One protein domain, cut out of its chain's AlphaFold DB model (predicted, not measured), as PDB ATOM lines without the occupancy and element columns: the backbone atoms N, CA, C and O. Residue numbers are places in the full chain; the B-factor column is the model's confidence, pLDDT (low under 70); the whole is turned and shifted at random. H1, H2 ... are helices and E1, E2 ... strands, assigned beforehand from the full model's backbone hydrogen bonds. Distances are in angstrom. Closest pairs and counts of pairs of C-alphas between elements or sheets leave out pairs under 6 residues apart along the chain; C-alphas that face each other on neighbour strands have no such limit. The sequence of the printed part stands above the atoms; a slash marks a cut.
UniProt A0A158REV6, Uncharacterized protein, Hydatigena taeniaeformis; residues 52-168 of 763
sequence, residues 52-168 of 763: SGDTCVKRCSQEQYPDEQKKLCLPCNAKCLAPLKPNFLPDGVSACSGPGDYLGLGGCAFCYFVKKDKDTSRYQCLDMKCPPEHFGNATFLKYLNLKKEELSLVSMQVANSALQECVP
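This is residues 52 to 168 of the 763 residues of an uncharacterized protein of Hydatigena taeniaeformis (UniProt A0A158REV6). With little regular structure, the domain is an elongated body of loops, with the small hairpin E1 and E2 toward one end, the strongly twisted sheet E4 E3 E6 E5 toward the other, and looping residues 76 to 112 between. The 117 printed residues include six named strands and one named helix, ordered E1 E2 E3 E4 E5 H1 E6, mostly strand but holding only 35 residues. The larger sheet is mixed; the whole is compact, radius of gyration of the C-alphas 14.2 A, spanning 46 by 29 by 24 A.

E1, residues 64 to 67, and E2, 72 to 75, form an antiparallel hairpin, N 65 and O 74 being 2.8 A apart. E3, 113 to 116, and E4, 123 to 126, form another, with N 124 and O 115 at 2.8 A. E6, 162 to 168, is parallel to E3, N 166 and O 114 at 2.8 A, and antiparallel to E5, 134 to 140, N 137 and O 165 at 2.8 A. H1, 153 to 157, with its O i to N i+4 pair within hydrogen-bond range, is not on the sheet.

E1 begins at C-alpha 64, (-46.683, -35.234, 51.300). E5 measures 17.7 A and E6 18.9 A, ending at C-alpha 168, (-58.561, -23.646, 23.654).

The printed part has no cut. Links E2 to E3 and E5 to H1 are long. Among low-confidence residues, pLDDT under 70, are 82 to 93 and 147 to 160.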
ATOM      1  N   SER A  52     -43.588 -37.322  60.006       50.09
ATOM      2  CA  SER A  52     -44.917 -37.445  59.402       50.09
ATOM      3  C   SER A  52     -45.880 -37.868  60.515       50.09
ATOM      4  O   SER A  52     -45.788 -38.988  61.031       50.09
ATOM      5  N   GLY A  53     -46.761 -36.954  60.928       65.31
ATOM      6  CA  GLY A  53     -47.468 -37.074  62.207       65.31
ATOM      7  C   GLY A  53     -46.476 -37.201  63.370       65.31
ATOM      8  O   GLY A  53     -45.402 -36.599  63.343       65.31
ATOM      9  N   ASP A  54     -46.792 -38.052  64.345       60.84
ATOM     10  CA  ASP A  54     -45.938 -38.313  65.515       60.84
ATOM     11  C   ASP A  54     -44.719 -39.219  65.228       60.84
ATOM     12  O   ASP A  54     -43.991 -39.595  66.149       60.84
ATOM     13  N   THR A  55     -44.469 -39.602  63.967       66.56
ATOM     14  CA  THR A  55     -43.431 -40.590  63.609       66.56
ATOM     15  C   THR A  55     -42.337 -40.026  62.702       66.56
ATOM     16  O   THR A  55     -42.608 -39.397  61.683       66.56
ATOM     17  N   CYS A  56     -41.071 -40.283  63.048       72.00
ATOM     18  CA  CYS A  56     -39.909 -39.921  62.231       72.00
ATOM     19  C   CYS A  56     -39.753 -40.903  61.056       72.00
ATOM     20  O   CYS A  56     -39.442 -42.078  61.272       72.00
ATOM     21  N   VAL A  57     -39.923 -40.441  59.815       73.00
ATOM     22  CA  VAL A  57     -39.941 -41.293  58.613       73.00
ATOM     23  C   VAL A  57     -38.733 -41.051  57.701       73.00
ATOM     24  O   VAL A  57     -38.180 -39.958  57.638       73.00
ATOM     25  N   LYS A  58     -38.293 -42.082  56.961       68.12
ATOM     26  CA  LYS A  58     -37.176 -41.970  55.990       68.12
ATOM     27  C   LYS A  58     -37.571 -41.311  54.664       68.12
ATOM     28  O   LYS A  58     -36.694 -40.867  53.929       68.12
ATOM     29  N   ARG A  59     -38.866 -41.277  54.357       71.69
ATOM     30  CA  ARG A  59     -39.507 -40.539  53.259       71.69
ATOM     31  C   ARG A  59     -40.898 -40.138  53.737       71.69
ATOM     32  O   ARG A  59     -41.484 -40.876  54.525       71.69
ATOM     33  N   CYS A  60     -41.410 -39.012  53.260       78.00
ATOM     34  CA  CYS A  60     -42.799 -38.620  53.489       78.00
ATOM     35  C   CYS A  60     -43.772 -39.597  52.806       78.00
ATOM     36  O   CYS A  60     -43.362 -40.374  51.936       78.00
ATOM     37  N   SER A  61     -45.050 -39.574  53.198       80.00
ATOM     38  CA  SER A  61     -46.088 -40.343  52.501       80.00
ATOM     39  C   SER A  61     -46.280 -39.837  51.063       80.00
ATOM     40  O   SER A  61     -45.815 -38.757  50.701       80.00
ATOM     41  N   GLN A  62     -46.980 -40.608  50.225       79.12
ATOM     42  CA  GLN A  62     -47.220 -40.228  48.827       79.12
ATOM     43  C   GLN A  62     -47.962 -38.884  48.693       79.12
ATOM     44  O   GLN A  62     -47.735 -38.149  47.736       79.12
ATOM     45  N   GLU A  63     -48.781 -38.522  49.681       80.44
ATOM     46  CA  GLU A  63     -49.561 -37.280  49.725       80.44
ATOM     47  C   GLU A  63     -48.788 -36.073  50.293       80.44
ATOM     48  O   GLU A  63     -49.366 -35.004  50.495       80.44
ATOM     49  N   GLN A  64     -47.494 -36.228  50.594       83.19
ATOM     50  CA  GLN A  64     -46.683 -35.234  51.300       83.19
ATOM     51  C   GLN A  64     -45.319 -35.011  50.631       83.19
ATOM     52  O   GLN A  64     -44.711 -35.936  50.092       83.19
ATOM     53  N   TYR A  65     -44.786 -33.792  50.734       84.81
ATOM     54  CA  TYR A  65     -43.432 -33.442  50.297       84.81
ATOM     55  C   TYR A  65     -42.524 -33.084  51.489       84.81
ATOM     56  O   TYR A  65     -43.004 -32.553  52.494       84.81
ATOM     57  N   PRO A  66     -41.205 -33.343  51.400       83.06
ATOM     58  CA  PRO A  66     -40.251 -32.922  52.420       83.06
ATOM     59  C   PRO A  66     -39.930 -31.424  52.300       83.06
ATOM     60  O   PRO A  66     -39.402 -30.962  51.290       83.06
ATOM     61  N   ASP A  67     -40.185 -30.660  53.360       82.69
ATOM     62  CA  ASP A  67     -39.642 -29.312  53.528       82.69
ATOM     63  C   ASP A  67     -38.185 -29.413  54.004       82.69
ATOM     64  O   ASP A  67     -37.911 -29.703  55.171       82.69
ATOM     65  N   GLU A  68     -37.234 -29.175  53.099       75.81
ATOM     66  CA  GLU A  68     -35.796 -29.231  53.391       75.81
ATOM     67  C   GLU A  68     -35.329 -28.209  54.446       75.81
ATOM     68  O   GLU A  68     -34.348 -28.469  55.147       75.81
ATOM     69  N   GLN A  69     -36.024 -27.074  54.596       76.25
ATOM     70  CA  GLN A  69     -35.673 -26.031  55.567       76.25
ATOM     71  C   GLN A  69     -36.178 -26.372  56.971       76.25
ATOM     72  O   GLN A  69     -35.459 -26.181  57.950       76.25
ATOM     73  N   LYS A  70     -37.414 -26.876  57.077       76.00
ATOM     74  CA  LYS A  70     -38.047 -27.207  58.367       76.00
ATOM     75  C   LYS A  70     -37.834 -28.658  58.803       76.00
ATOM     76  O   LYS A  70     -38.109 -28.976  59.955       76.00
ATOM     77  N   LYS A  71     -37.367 -29.525  57.896       77.31
ATOM     78  CA  LYS A  71     -37.281 -30.988  58.060       77.31
ATOM     79  C   LYS A  71     -38.605 -31.584  58.544       77.31
ATOM     80  O   LYS A  71     -38.632 -32.356  59.493       77.31
ATOM     81  N   LEU A  72     -39.695 -31.209  57.877       84.06
ATOM     82  CA  LEU A  72     -41.062 -31.680  58.122       84.06
ATOM     83  C   LEU A  72     -41.663 -32.211  56.820       84.06
ATOM     84  O   LEU A  72     -41.381 -31.665  55.754       84.06
ATOM     85  N   CYS A  73     -42.518 -33.225  56.907       84.19
ATOM     86  CA  CYS A  73     -43.389 -33.587  55.797       84.19
ATOM     87  C   CYS A  73     -44.617 -32.663  55.783       84.19
ATOM     88  O   CYS A  73     -45.325 -32.552  56.783       84.19
ATOM     89  N   LEU A  74     -44.852 -31.979  54.663       86.44
ATOM     90  CA  LEU A  74     -45.986 -31.074  54.460       86.44
ATOM     91  C   LEU A  74     -46.944 -31.653  53.407       86.44
ATOM     92  O   LEU A  74     -46.474 -32.299  52.468       86.44
ATOM     93  N   PRO A  75     -48.268 -31.451  53.532       87.06
ATOM     94  CA  PRO A  75     -49.237 -31.991  52.583       87.06
ATOM     95  C   PRO A  75     -49.078 -31.369  51.192       87.06
ATOM     96  O   PRO A  75     -48.810 -30.173  51.049       87.06
ATOM     97  N   CYS A  76     -49.276 -32.185  50.160       86.69
ATOM     98  CA  CYS A  76     -49.377 -31.730  48.782       86.69
ATOM     99  C   CYS A  76     -50.628 -30.873  48.549       86.69
ATOM    100  O   CYS A  76     -51.614 -30.943  49.281       86.69
ATOM    101  N   ASN A  77     -50.607 -30.093  47.467       88.94
ATOM    102  CA  ASN A  77     -51.804 -29.419  46.979       88.94
ATOM    103  C   ASN A  77     -52.854 -30.457  46.537       88.94
ATOM    104  O   ASN A  77     -52.495 -31.446  45.895       88.94
ATOM    105  N   ALA A  78     -54.140 -30.224  46.817       84.94
ATOM    106  CA  ALA A  78     -55.221 -31.157  46.479       84.94
ATOM    107  C   ALA A  78     -55.255 -31.517  44.979       84.94
ATOM    108  O   ALA A  78     -55.487 -32.675  44.627       84.94
ATOM    109  N   LYS A  79     -54.899 -30.568  44.098       85.31
ATOM    110  CA  LYS A  79     -54.804 -30.805  42.646       85.31
ATOM    111  C   LYS A  79     -53.745 -31.841  42.250       85.31
ATOM    112  O   LYS A  79     -53.851 -32.448  41.189       85.31
ATOM    113  N   CYS A  80     -52.725 -32.049  43.086       81.94
ATOM    114  CA  CYS A  80     -51.708 -33.084  42.886       81.94
ATOM    115  C   CYS A  80     -52.186 -34.476  43.331       81.94
ATOM    116  O   CYS A  80     -51.536 -35.468  43.010       81.94
ATOM    117  N   LEU A  81     -53.287 -34.553  44.089       76.06
ATOM    118  CA  LEU A  81     -53.835 -35.793  44.645       76.06
ATOM    119  C   LEU A  81     -55.010 -36.329  43.814       76.06
ATOM    120  O   LEU A  81     -55.147 -37.539  43.676       76.06
ATOM    121  N   ALA A  82     -55.793 -35.457  43.168       64.44
ATOM    122  CA  ALA A  82     -56.845 -35.854  42.221       64.44
ATOM    123  C   ALA A  82     -56.405 -36.862  41.118       64.44
ATOM    124  O   ALA A  82     -57.206 -37.729  40.761       64.44
ATOM    125  N   PRO A  83     -55.154 -36.843  40.596       58.47
ATOM    126  CA  PRO A  83     -54.671 -37.842  39.636       58.47
ATOM    127  C   PRO A  83     -54.383 -39.238  40.219       58.47
ATOM    128  O   PRO A  83     -54.097 -40.147  39.439       58.47
ATOM    129  N   LEU A  84     -54.435 -39.437  41.547       58.88
ATOM    130  CA  LEU A  84     -54.090 -40.697  42.228       58.88
ATOM    131  C   LEU A  84     -55.174 -41.783  42.077       58.88
ATOM    132  O   LEU A  84     -55.669 -42.357  43.046       58.88
ATOM    133  N   LYS A  85     -55.483 -42.158  40.831       53.00
ATOM    134  CA  LYS A  85     -55.938 -43.529  40.560       53.00
ATOM    135  C   LYS A  85     -54.783 -44.479  40.926       53.00
ATOM    136  O   LYS A  85     -53.651 -44.202  40.522       53.00
ATOM    137  N   PRO A  86     -55.035 -45.596  41.634       50.00
ATOM    138  CA  PRO A  86     -54.033 -46.297  42.459       50.00
ATOM    139  C   PRO A  86     -52.860 -46.982  41.725       50.00
ATOM    140  O   PRO A  86     -52.065 -47.660  42.363       50.00
ATOM    141  N   ASN A  87     -52.720 -46.803  40.407       51.81
ATOM    142  CA  ASN A  87     -51.751 -47.514  39.566       51.81
ATOM    143  C   ASN A  87     -50.733 -46.588  38.855       51.81
ATOM    144  O   ASN A  87     -49.966 -47.072  38.026       51.81
ATOM    145  N   PHE A  88     -50.746 -45.266  39.096       59.34
ATOM    146  CA  PHE A  88     -49.974 -44.297  38.285       59.34
ATOM    147  C   PHE A  88     -48.641 -43.811  38.874       59.34
ATOM    148  O   PHE A  88     -47.802 -43.332  38.109       59.34
ATOM    149  N   LEU A  89     -48.415 -43.918  40.188       62.81
ATOM    150  CA  LEU A  89     -47.138 -43.557  40.819       62.81
ATOM    151  C   LEU A  89     -46.488 -44.790  41.470       62.81
ATOM    152  O   LEU A  89     -47.192 -45.537  42.145       62.81
ATOM    153  N   PRO A  90     -45.161 -44.995  41.330       63.09
ATOM    154  CA  PRO A  90     -44.455 -46.064  42.033       63.09
ATOM    155  C   PRO A  90     -44.486 -45.896  43.558       63.09
ATOM    156  O   PRO A  90     -44.432 -44.775  44.074       63.09
ATOM    157  N   ASP A  91     -44.483 -47.019  44.278       60.06
ATOM    158  CA  ASP A  91     -44.463 -47.038  45.742       60.06
ATOM    159  C   ASP A  91     -43.270 -46.271  46.334       60.06
ATOM    160  O   ASP A  91     -42.112 -46.418  45.930       60.06
ATOM    161  N   GLY A  92     -43.550 -45.459  47.358       60.97
ATOM    162  CA  GLY A  92     -42.529 -44.692  48.075       60.97
ATOM    163  C   GLY A  92     -41.985 -43.475  47.315       60.97
ATOM    164  O   GLY A  92     -40.853 -43.056  47.594       60.97
ATOM    165  N   VAL A  93     -42.774 -42.924  46.383       67.31
ATOM    166  CA  VAL A  93     -42.529 -41.668  45.654       67.31
ATOM    167  C   VAL A  93     -43.683 -40.682  45.903       67.31
ATOM    168  O   VAL A  93     -44.846 -41.085  45.881       67.31
ATOM    169  N   SER A  94     -43.377 -39.403  46.156       75.62
ATOM    170  CA  SER A  94     -44.373 -38.368  46.476       75.62
ATOM    171  C   SER A  94     -45.076 -37.797  45.236       75.62
ATOM    172  O   SER A  94     -44.454 -37.561  44.198       75.62
ATOM    173  N   ALA A  95     -46.375 -37.516  45.367       80.38
ATOM    174  CA  ALA A  95     -47.228 -36.938  44.325       80.38
ATOM    175  C   ALA A  95     -46.895 -35.471  44.005       80.38
ATOM    176  O   ALA A  95     -47.256 -34.957  42.945       80.38
ATOM    177  N   CYS A  96     -46.167 -34.794  44.892       85.44
ATOM    178  CA  CYS A  96     -45.639 -33.455  44.677       85.44
ATOM    179  C   CYS A  96     -44.201 -33.315  45.203       85.44
ATOM    180  O   CYS A  96     -43.676 -34.165  45.927       85.44
ATOM    181  N   SER A  97     -43.567 -32.208  44.821       85.38
ATOM    182  CA  SER A  97     -42.246 -31.751  45.271       85.38
ATOM    183  C   SER A  97     -42.301 -30.394  45.993       85.38
ATOM    184  O   SER A  97     -41.267 -29.825  46.333       85.38
ATOM    185  N   GLY A  98     -43.507 -29.867  46.212       87.06
ATOM    186  CA  GLY A  98     -43.781 -28.597  46.876       87.06
ATOM    187  C   GLY A  98     -45.283 -28.278  46.879       87.06
ATOM    188  O   GLY A  98     -46.078 -29.077  46.382       87.06
ATOM    189  N   PRO A  99     -45.687 -27.113  47.418       88.38
ATOM    190  CA  PRO A  99     -47.092 -26.759  47.639       88.38
ATOM    191  C   PRO A  99     -47.816 -26.210  46.393       88.38
ATOM    192  O   PRO A  99     -49.008 -25.901  46.459       88.38
ATOM    193  N   GLY A 100     -47.107 -26.035  45.272       88.75
ATOM    194  CA  GLY A 100     -47.657 -25.480  44.037       88.75
ATOM    195  C   GLY A 100     -48.685 -26.389  43.360       88.75
ATOM    196  O   GLY A 100     -48.560 -27.609  43.375       88.75
ATOM    197  N   ASP A 101     -49.674 -25.781  42.706       89.94
ATOM    198  CA  ASP A 101     -50.736 -26.456  41.949       89.94
ATOM    199  C   ASP A 101     -50.406 -26.607  40.448       89.94
ATOM    200  O   ASP A 101     -51.296 -26.737  39.606       89.94
ATOM    201  N   TYR A 102     -49.117 -26.563  40.111       89.00
ATOM    202  CA  TYR A 102     -48.570 -26.665  38.760       89.00
ATOM    203  C   TYR A 102     -47.659 -27.886  38.627       89.00
ATOM    204  O   TYR A 102     -47.092 -28.367  39.606       89.00
ATOM    205  N   LEU A 103     -47.502 -28.374  37.401       87.50
ATOM    206  CA  LEU A 103     -46.661 -29.513  37.060       87.50
ATOM    207  C   LEU A 103     -45.170 -29.133  37.116       87.50
ATOM    208  O   LEU A 103     -44.753 -28.174  36.464       87.50
ATOM    209  N   GLY A 104     -44.367 -29.906  37.852       83.88
ATOM    210  CA  GLY A 104     -42.907 -29.773  37.923       83.88
ATOM    211  C   GLY A 104     -42.351 -29.526  39.332       83.88
ATOM    212  O   GLY A 104     -42.998 -29.784  40.349       83.88
ATOM    213  N   LEU A 105     -41.107 -29.044  39.391       84.19
ATOM    214  CA  LEU A 105     -40.397 -28.745  40.638       84.19
ATOM    215  C   LEU A 105     -41.088 -27.636  41.447       84.19
ATOM    216  O   LEU A 105     -41.345 -26.546  40.940       84.19
ATOM    217  N   GLY A 106     -41.344 -27.909  42.729       85.69
ATOM    218  CA  GLY A 106     -42.074 -27.016  43.636       85.69
ATOM    219  C   GLY A 106     -43.601 -27.165  43.582       85.69
ATOM    220  O   GLY A 106     -44.298 -26.494  44.346       85.69
ATOM    221  N   GLY A 107     -44.114 -28.057  42.730       88.88
ATOM    222  CA  GLY A 107     -45.527 -28.412  42.627       88.88
ATOM    223  C   GLY A 107     -45.735 -29.911  42.396       88.88
ATOM    224  O   GLY A 107     -44.965 -30.740  42.895       88.88
ATOM    225  N   CYS A 108     -46.784 -30.265  41.661       86.94
ATOM    226  CA  CYS A 108     -47.200 -31.637  41.388       86.94
ATOM    227  C   CYS A 108     -46.199 -32.387  40.493       86.94
ATOM    228  O   CYS A 108     -45.686 -31.847  39.514       86.94
ATOM    229  N   ALA A 109     -45.953 -33.665  40.784       81.44
ATOM    230  CA  ALA A 109     -45.028 -34.495  40.014       81.44
ATOM    231  C   ALA A 109     -45.631 -34.996  38.686       81.44
ATOM    232  O   ALA A 109     -44.909 -35.101  37.690       81.44
ATOM    233  N   PHE A 110     -46.942 -35.265  38.681       80.19
ATOM    234  CA  PHE A 110     -47.768 -35.626  37.527       80.19
ATOM    235  C   PHE A 110     -49.183 -35.049  37.693       80.19
ATOM    236  O   PHE A 110     -49.676 -34.954  38.815       80.19
ATOM    237  N   CYS A 111     -49.840 -34.701  36.581       83.75
ATOM    238  CA  CYS A 111     -51.227 -34.236  36.534       83.75
ATOM    239  C   CYS A 111     -51.909 -34.757  35.263       83.75
ATOM    240  O   CYS A 111     -51.340 -34.652  34.178       83.75
ATOM    241  N   TYR A 112     -53.126 -35.298  35.389       83.12
ATOM    242  CA  TYR A 112     -53.846 -35.874  34.244       83.12
ATOM    243  C   TYR A 112     -54.460 -34.806  33.325       83.12
ATOM    244  O   TYR A 112     -54.433 -34.973  32.110       83.12
ATOM    245  N   PHE A 113     -54.952 -33.695  33.882       87.12
ATOM    246  CA  PHE A 113     -55.351 -32.503  33.129       87.12
ATOM    247  C   PHE A 113     -54.386 -31.355  33.433       87.12
ATOM    248  O   PHE A 113     -54.134 -31.045  34.602       87.12
ATOM    249  N   VAL A 114     -53.878 -30.696  32.391       89.50
ATOM    250  CA  VAL A 114     -53.008 -29.517  32.521       89.50
ATOM    251  C   VAL A 114     -53.455 -28.391  31.601       89.50
ATOM    252  O   VAL A 114     -53.831 -28.622  30.456       89.50
ATOM    253  N   LYS A 115     -53.364 -27.148  32.070       91.12
ATOM    254  CA  LYS A 115     -53.570 -25.943  31.262       91.12
ATOM    255  C   LYS A 115     -52.302 -25.103  31.293       91.12
ATOM    256  O   LYS A 115     -51.778 -24.823  32.368       91.12
ATOM    257  N   LYS A 116     -51.816 -24.678  30.126       89.44
ATOM    258  CA  LYS A 116     -50.705 -23.727  30.067       89.44
ATOM    259  C   LYS A 116     -51.194 -22.340  30.487       89.44
ATOM    260  O   LYS A 116     -52.099 -21.783  29.864       89.44
ATOM    261  N   ASP A 117     -50.596 -21.803  31.538       87.38
ATOM    262  CA  ASP A 117     -50.760 -20.412  31.933       87.38
ATOM    263  C   ASP A 117     -50.029 -19.488  30.942       87.38
ATOM    264  O   ASP A 117     -48.962 -19.825  30.424       87.38
ATOM    265  N   LYS A 118     -50.617 -18.323  30.664       83.50
ATOM    266  CA  LYS A 118     -50.055 -17.327  29.745       83.50
ATOM    267  C   LYS A 118     -48.935 -16.525  30.400       83.50
ATOM    268  O   LYS A 118     -47.934 -16.258  29.739       83.50
ATOM    269  N   ASP A 119     -49.078 -16.202  31.683       84.44
ATOM    270  CA  ASP A 119     -48.221 -15.218  32.349       84.44
ATOM    271  C   ASP A 119     -46.930 -15.863  32.873       84.44
ATOM    272  O   ASP A 119     -45.828 -15.381  32.616       84.44
ATOM    273  N   THR A 120     -47.034 -17.014  33.545       81.75
ATOM    274  CA  THR A 120     -45.870 -17.779  34.030       81.75
ATOM    275  C   THR A 120     -45.299 -18.756  32.998       81.75
ATOM    276  O   THR A 120     -44.226 -19.318  33.220       81.75
ATOM    277  N   SER A 121     -46.012 -19.005  31.889       82.00
ATOM    278  CA  SER A 121     -45.740 -20.085  30.920       82.00
ATOM    279  C   SER A 121     -45.714 -21.514  31.498       82.00
ATOM    280  O   SER A 121     -45.361 -22.450  30.777       82.00
ATOM    281  N   ARG A 122     -46.097 -21.709  32.769       85.31
ATOM    282  CA  ARG A 122     -46.136 -23.022  33.434       85.31
ATOM    283  C   ARG A 122     -47.421 -23.781  33.115       85.31
ATOM    284  O   ARG A 122     -48.425 -23.206  32.704       85.31
ATOM    285  N   TYR A 123     -47.397 -25.088  33.345       88.81
ATOM    286  CA  TYR A 123     -48.565 -25.953  33.217       88.81
ATOM    287  C   TYR A 123     -49.272 -26.084  34.570       88.81
ATOM    288  O   TYR A 123     -48.811 -26.817  35.441       88.81
ATOM    289  N   GLN A 124     -50.375 -25.359  34.760       91.12
ATOM    290  CA  GLN A 124     -51.221 -25.470  35.948       91.12
ATOM    291  C   GLN A 124     -52.054 -26.755  35.881       91.12
ATOM    292  O   GLN A 124     -52.571 -27.113  34.820       91.12
ATOM    293  N   CYS A 125     -52.198 -27.444  37.007       89.12
ATOM    294  CA  CYS A 125     -52.982 -28.667  37.105       89.12
ATOM    295  C   CYS A 125     -54.470 -28.371  37.337       89.12
ATOM    296  O   CYS A 125     -54.842 -27.365  37.954       89.12
ATOM    297  N   LEU A 126     -55.318 -29.267  36.835       88.44
ATOM    298  CA  LEU A 126     -56.774 -29.221  36.964       88.44
ATOM    299  C   LEU A 126     -57.287 -30.566  37.484       88.44
ATOM    300  O   LEU A 126     -56.752 -31.614  37.129       88.44
ATOM    301  N   ASP A 127     -58.335 -30.528  38.305       78.62
ATOM    302  CA  ASP A 127     -58.738 -31.683  39.111       78.62
ATOM    303  C   ASP A 127     -59.374 -32.806  38.278       78.62
ATOM    304  O   ASP A 127     -58.914 -33.944  38.310       78.62
ATOM    305  N   MET A 128     -60.433 -32.489  37.519       78.69
ATOM    306  CA  MET A 128     -61.331 -33.506  36.937       78.69
ATOM    307  C   MET A 128     -61.738 -33.288  35.469       78.69
ATOM    308  O   MET A 128     -62.308 -34.200  34.872       78.69
ATOM    309  N   LYS A 129     -61.498 -32.104  34.884       85.69
ATOM    310  CA  LYS A 129     -61.771 -31.800  33.463       85.69
ATOM    311  C   LYS A 129     -61.095 -30.504  33.010       85.69
ATOM    312  O   LYS A 129     -60.779 -29.646  33.833       85.69
ATOM    313  N   CYS A 130     -60.962 -30.329  31.695       89.94
ATOM    314  CA  CYS A 130     -60.682 -29.023  31.096       89.94
ATOM    315  C   CYS A 130     -61.863 -28.036  31.285       89.94
ATOM    316  O   CYS A 130     -63.008 -28.473  31.457       89.94
ATOM    317  N   PRO A 131     -61.617 -26.709  31.241       90.12
ATOM    318  CA  PRO A 131     -62.675 -25.698  31.124       90.12
ATOM    319  C   PRO A 131     -63.520 -25.920  29.857       90.12
ATOM    320  O   PRO A 131     -62.972 -26.422  28.883       90.12
ATOM    321  N   PRO A 132     -64.806 -25.515  29.810       85.44
ATOM    322  CA  PRO A 132     -65.676 -25.753  28.646       85.44
ATOM    323  C   PRO A 132     -65.114 -25.173  27.337       85.44
ATOM    324  O   PRO A 132     -65.160 -25.833  26.304       85.44
ATOM    325  N   GLU A 133     -64.488 -23.997  27.416       89.50
ATOM    326  CA  GLU A 133     -63.819 -23.315  26.302       89.50
ATOM    327  C   GLU A 133     -62.548 -24.035  25.794       89.50
ATOM    328  O   GLU A 133     -61.810 -23.458  24.994       89.50
ATOM    329  N   HIS A 134     -62.166 -25.196  26.340       91.06
ATOM    330  CA  HIS A 134     -60.925 -25.912  26.015       91.06
ATOM    331  C   HIS A 134     -61.187 -27.425  25.891       91.06
ATOM    332  O   HIS A 134     -61.820 -28.029  26.757       91.06
ATOM    333  N   PHE A 135     -60.620 -28.075  24.874       92.25
ATOM    334  CA  PHE A 135     -60.647 -29.533  24.737       92.25
ATOM    335  C   PHE A 135     -59.367 -30.174  25.288       92.25
ATOM    336  O   PHE A 135     -58.295 -29.569  25.282       92.25
ATOM    337  N   GLY A 136     -59.473 -31.417  25.761       90.00
ATOM    338  CA  GLY A 136     -58.324 -32.197  26.217       90.00
ATOM    339  C   GLY A 136     -57.583 -32.843  25.049       90.00
ATOM    340  O   GLY A 136     -58.026 -33.859  24.518       90.00
ATOM    341  N   ASN A 137     -56.447 -32.272  24.655       90.50
ATOM    342  CA  ASN A 137     -55.553 -32.858  23.666       90.50
ATOM    343  C   ASN A 137     -54.685 -33.947  24.318       90.50
ATOM    344  O   ASN A 137     -53.928 -33.663  25.250       90.50
ATOM    345  N   ALA A 138     -54.782 -35.189  23.840       87.12
ATOM    346  CA  ALA A 138     -54.015 -36.308  24.381       87.12
ATOM    347  C   ALA A 138     -52.530 -36.192  23.995       87.12
ATOM    348  O   ALA A 138     -52.171 -36.228  22.819       87.12
ATOM    349  N   THR A 139     -51.661 -36.064  24.995       83.81
ATOM    350  CA  THR A 139     -50.214 -35.884  24.826       83.81
ATOM    351  C   THR A 139     -49.443 -36.613  25.933       83.81
ATOM    352  O   THR A 139     -50.033 -37.266  26.794       83.81
ATOM    353  N   PHE A 140     -48.114 -36.523  25.921       81.44
ATOM    354  CA  PHE A 140     -47.242 -37.081  26.958       81.44
ATOM    355  C   PHE A 140     -46.339 -35.984  27.518       81.44
ATOM    356  O   PHE A 140     -45.988 -35.037  26.813       81.44
ATOM    357  N   LEU A 141     -45.904 -36.138  28.768       77.12
ATOM    358  CA  LEU A 141     -45.118 -35.132  29.495       77.12
ATOM    359  C   LEU A 141     -43.826 -34.739  28.746       77.12
ATOM    360  O   LEU A 141     -43.432 -33.577  28.759       77.12
ATOM    361  N   LYS A 142     -43.223 -35.685  28.011       73.44
ATOM    362  CA  LYS A 142     -42.064 -35.477  27.121       73.44
ATOM    363  C   LYS A 142     -42.305 -34.501  25.950       73.44
ATOM    364  O   LYS A 142     -41.335 -33.949  25.438       73.44
ATOM    365  N   TYR A 143     -43.549 -34.321  25.499       75.25
ATOM    366  CA  TYR A 143     -43.906 -33.441  24.375       75.25
ATOM    367  C   TYR A 143     -44.437 -32.068  24.817       75.25
ATOM    368  O   TYR A 143     -44.602 -31.184  23.978       75.25
ATOM    369  N   LEU A 144     -44.678 -31.866  26.118       78.06
ATOM    370  CA  LEU A 144     -44.952 -30.537  26.659       78.06
ATOM    371  C   LEU A 144     -43.697 -29.663  26.554       78.06
ATOM    372  O   LEU A 144     -42.578 -30.128  26.770       78.06
ATOM    373  N   ASN A 145     -43.881 -28.366  26.298       69.75
ATOM    374  CA  ASN A 145     -42.786 -27.391  26.200       69.75
ATOM    375  C   ASN A 145     -42.290 -26.937  27.592       69.75
ATOM    376  O   ASN A 145     -42.246 -25.743  27.889       69.75
ATOM    377  N   LEU A 146     -41.970 -27.905  28.453       72.19
ATOM    378  CA  LEU A 146     -41.335 -27.727  29.761       72.19
ATOM    379  C   LEU A 146     -39.813 -27.660  29.590       72.19
ATOM    380  O   LEU A 146     -39.250 -28.400  28.779       72.19
ATOM    381  N   LYS A 147     -39.116 -26.828  30.374       69.00
ATOM    382  CA  LYS A 147     -37.646 -26.887  30.397       69.00
ATOM    383  C   LYS A 147     -37.191 -28.131  31.156       69.00
ATOM    384  O   LYS A 147     -37.837 -28.567  32.109       69.00
ATOM    385  N   LYS A 148     -36.045 -28.700  30.775       64.25
ATOM    386  CA  LYS A 148     -35.516 -29.921  31.408       64.25
ATOM    387  C   LYS A 148     -35.189 -29.700  32.892       64.25
ATOM    388  O   LYS A 148     -35.270 -30.625  33.690       64.25
ATOM    389  N   GLU A 149     -34.881 -28.458  33.241       64.25
ATOM    390  CA  GLU A 149     -34.569 -27.947  34.573       64.25
ATOM    391  C   GLU A 149     -35.824 -27.719  35.440       64.25
ATOM    392  O   GLU A 149     -35.694 -27.441  36.628       64.25
ATOM    393  N   GLU A 150     -37.032 -27.816  34.869       66.12
ATOM    394  CA  GLU A 150     -38.316 -27.632  35.567       66.12
ATOM    395  C   GLU A 150     -38.971 -28.978  35.955       66.12
ATOM    396  O   GLU A 150     -39.896 -29.002  36.772       66.12
ATOM    397  N   LEU A 151     -38.484 -30.109  35.425       68.19
ATOM    398  CA  LEU A 151     -38.961 -31.456  35.766       68.19
ATOM    399  C   LEU A 151     -38.307 -31.991  37.047       68.19
ATOM    400  O   LEU A 151     -37.094 -31.916  37.236       68.19
ATOM    401  N   SER A 152     -39.110 -32.643  37.890       67.38
ATOM    402  CA  SER A 152     -38.593 -33.483  38.973       67.38
ATOM    403  C   SER A 152     -38.024 -34.800  38.426       67.38
ATOM    404  O   SER A 152     -38.469 -35.299  37.389       67.38
ATOM    405  N   LEU A 153     -37.117 -35.434  39.181       64.56
ATOM    406  CA  LEU A 153     -36.696 -36.823  38.945       64.56
ATOM    407  C   LEU A 153     -37.911 -37.775  38.880       64.56
ATOM    408  O   LEU A 153     -37.914 -38.729  38.106       64.56
ATOM    409  N   VAL A 154     -38.971 -37.471  39.639       64.50
ATOM    410  CA  VAL A 154     -40.257 -38.185  39.594       64.50
ATOM    411  C   VAL A 154     -40.979 -37.951  38.264       64.50
ATOM    412  O   VAL A 154     -41.417 -38.900  37.618       64.50
ATOM    413  N   SER A 155     -41.050 -36.701  37.801       64.00
ATOM    414  CA  SER A 155     -41.673 -36.350  36.517       64.00
ATOM    415  C   SER A 155     -40.964 -37.007  35.326       64.00
ATOM    416  O   SER A 155     -41.608 -37.288  34.322       64.00
ATOM    417  N   MET A 156     -39.665 -37.320  35.443       62.56
ATOM    418  CA  MET A 156     -38.947 -38.149  34.464       62.56
ATOM    419  C   MET A 156     -39.385 -39.622  34.471       62.56
ATOM    420  O   MET A 156     -39.470 -40.222  33.403       62.56
ATOM    421  N   GLN A 157     -39.678 -40.214  35.635       65.19
ATOM    422  CA  GLN A 157     -40.181 -41.595  35.724       65.19
ATOM    423  C   GLN A 157     -41.581 -41.724  35.110       65.19
ATOM    424  O   GLN A 157     -41.878 -42.705  34.432       65.19
ATOM    425  N   VAL A 158     -42.414 -40.698  35.293       66.50
ATOM    426  CA  VAL A 158     -43.791 -40.632  34.780       66.50
ATOM    427  C   VAL A 158     -43.846 -40.019  33.359       66.50
ATOM    428  O   VAL A 158     -44.912 -39.872  32.776       66.50
ATOM    429  N   ALA A 159     -42.708 -39.712  32.721       64.31
ATOM    430  CA  ALA A 159     -42.671 -38.923  31.479       64.31
ATOM    431  C   ALA A 159     -43.377 -39.552  30.256       64.31
ATOM    432  O   ALA A 159     -43.724 -38.838  29.311       64.31
ATOM    433  N   ASN A 160     -43.584 -40.874  30.283       68.38
ATOM    434  CA  ASN A 160     -44.264 -41.653  29.243       68.38
ATOM    435  C   ASN A 160     -45.763 -41.892  29.533       68.38
ATOM    436  O   ASN A 160     -46.415 -42.607  28.776       68.38
ATOM    437  N   SER A 161     -46.330 -41.336  30.610       71.50
ATOM    438  CA  SER A 161     -47.775 -41.409  30.864       71.50
ATOM    439  C   SER A 161     -48.548 -40.457  29.948       71.50
ATOM    440  O   SER A 161     -48.113 -39.321  29.729       71.50
ATOM    441  N   ALA A 162     -49.718 -40.887  29.477       77.50
ATOM    442  CA  ALA A 162     -50.636 -40.028  28.739       77.50
ATOM    443  C   ALA A 162     -51.353 -39.038  29.676       77.50
ATOM    444  O   ALA A 162     -51.827 -39.415  30.749       77.50
ATOM    445  N   LEU A 163     -51.451 -37.785  29.240       84.06
ATOM    446  CA  LEU A 163     -52.140 -36.684  29.914       84.06
ATOM    447  C   LEU A 163     -52.929 -35.852  28.894       84.06
ATOM    448  O   LEU A 163     -52.703 -35.958  27.688       84.06
ATOM    449  N   GLN A 164     -53.850 -35.021  29.370       88.06
ATOM    450  CA  GLN A 164     -54.645 -34.119  28.541       88.06
ATOM    451  C   GLN A 164     -54.183 -32.669  28.728       88.06
ATOM    452  O   GLN A 164     -54.369 -32.070  29.789       88.06
ATOM    453  N   GLU A 165     -53.586 -32.098  27.682       90.19
ATOM    454  CA  GLU A 165     -53.315 -30.663  27.591       90.19
ATOM    455  C   GLU A 165     -54.606 -29.955  27.169       90.19
ATOM    456  O   GLU A 165     -55.156 -30.224  26.104       90.19
ATOM    457  N   CYS A 166     -55.117 -29.062  28.013       92.31
ATOM    458  CA  CYS A 166     -56.328 -28.299  27.741       92.31
ATOM    459  C   CYS A 166     -56.027 -27.183  26.732       92.31
ATOM    460  O   CYS A 166     -55.575 -26.097  27.107       92.31
ATOM    461  N   VAL A 167     -56.285 -27.463  25.456       91.00
ATOM    462  CA  VAL A 167     -56.097 -26.555  24.317       91.00
ATOM    463  C   VAL A 167     -57.393 -25.765  24.094       91.00
ATOM    464  O   VAL A 167     -58.466 -26.367  24.125       91.00
ATOM    465  N   PRO A 168     -57.352 -24.435  23.884       92.06
ATOM    466  CA  PRO A 168     -58.561 -23.646  23.654       92.06
ATOM    467  C   PRO A 168     -59.326 -24.095  22.401       92.06
ATOM    468  O   PRO A 168     -58.733 -24.478  21.391       92.06
TER     469      PRO A 168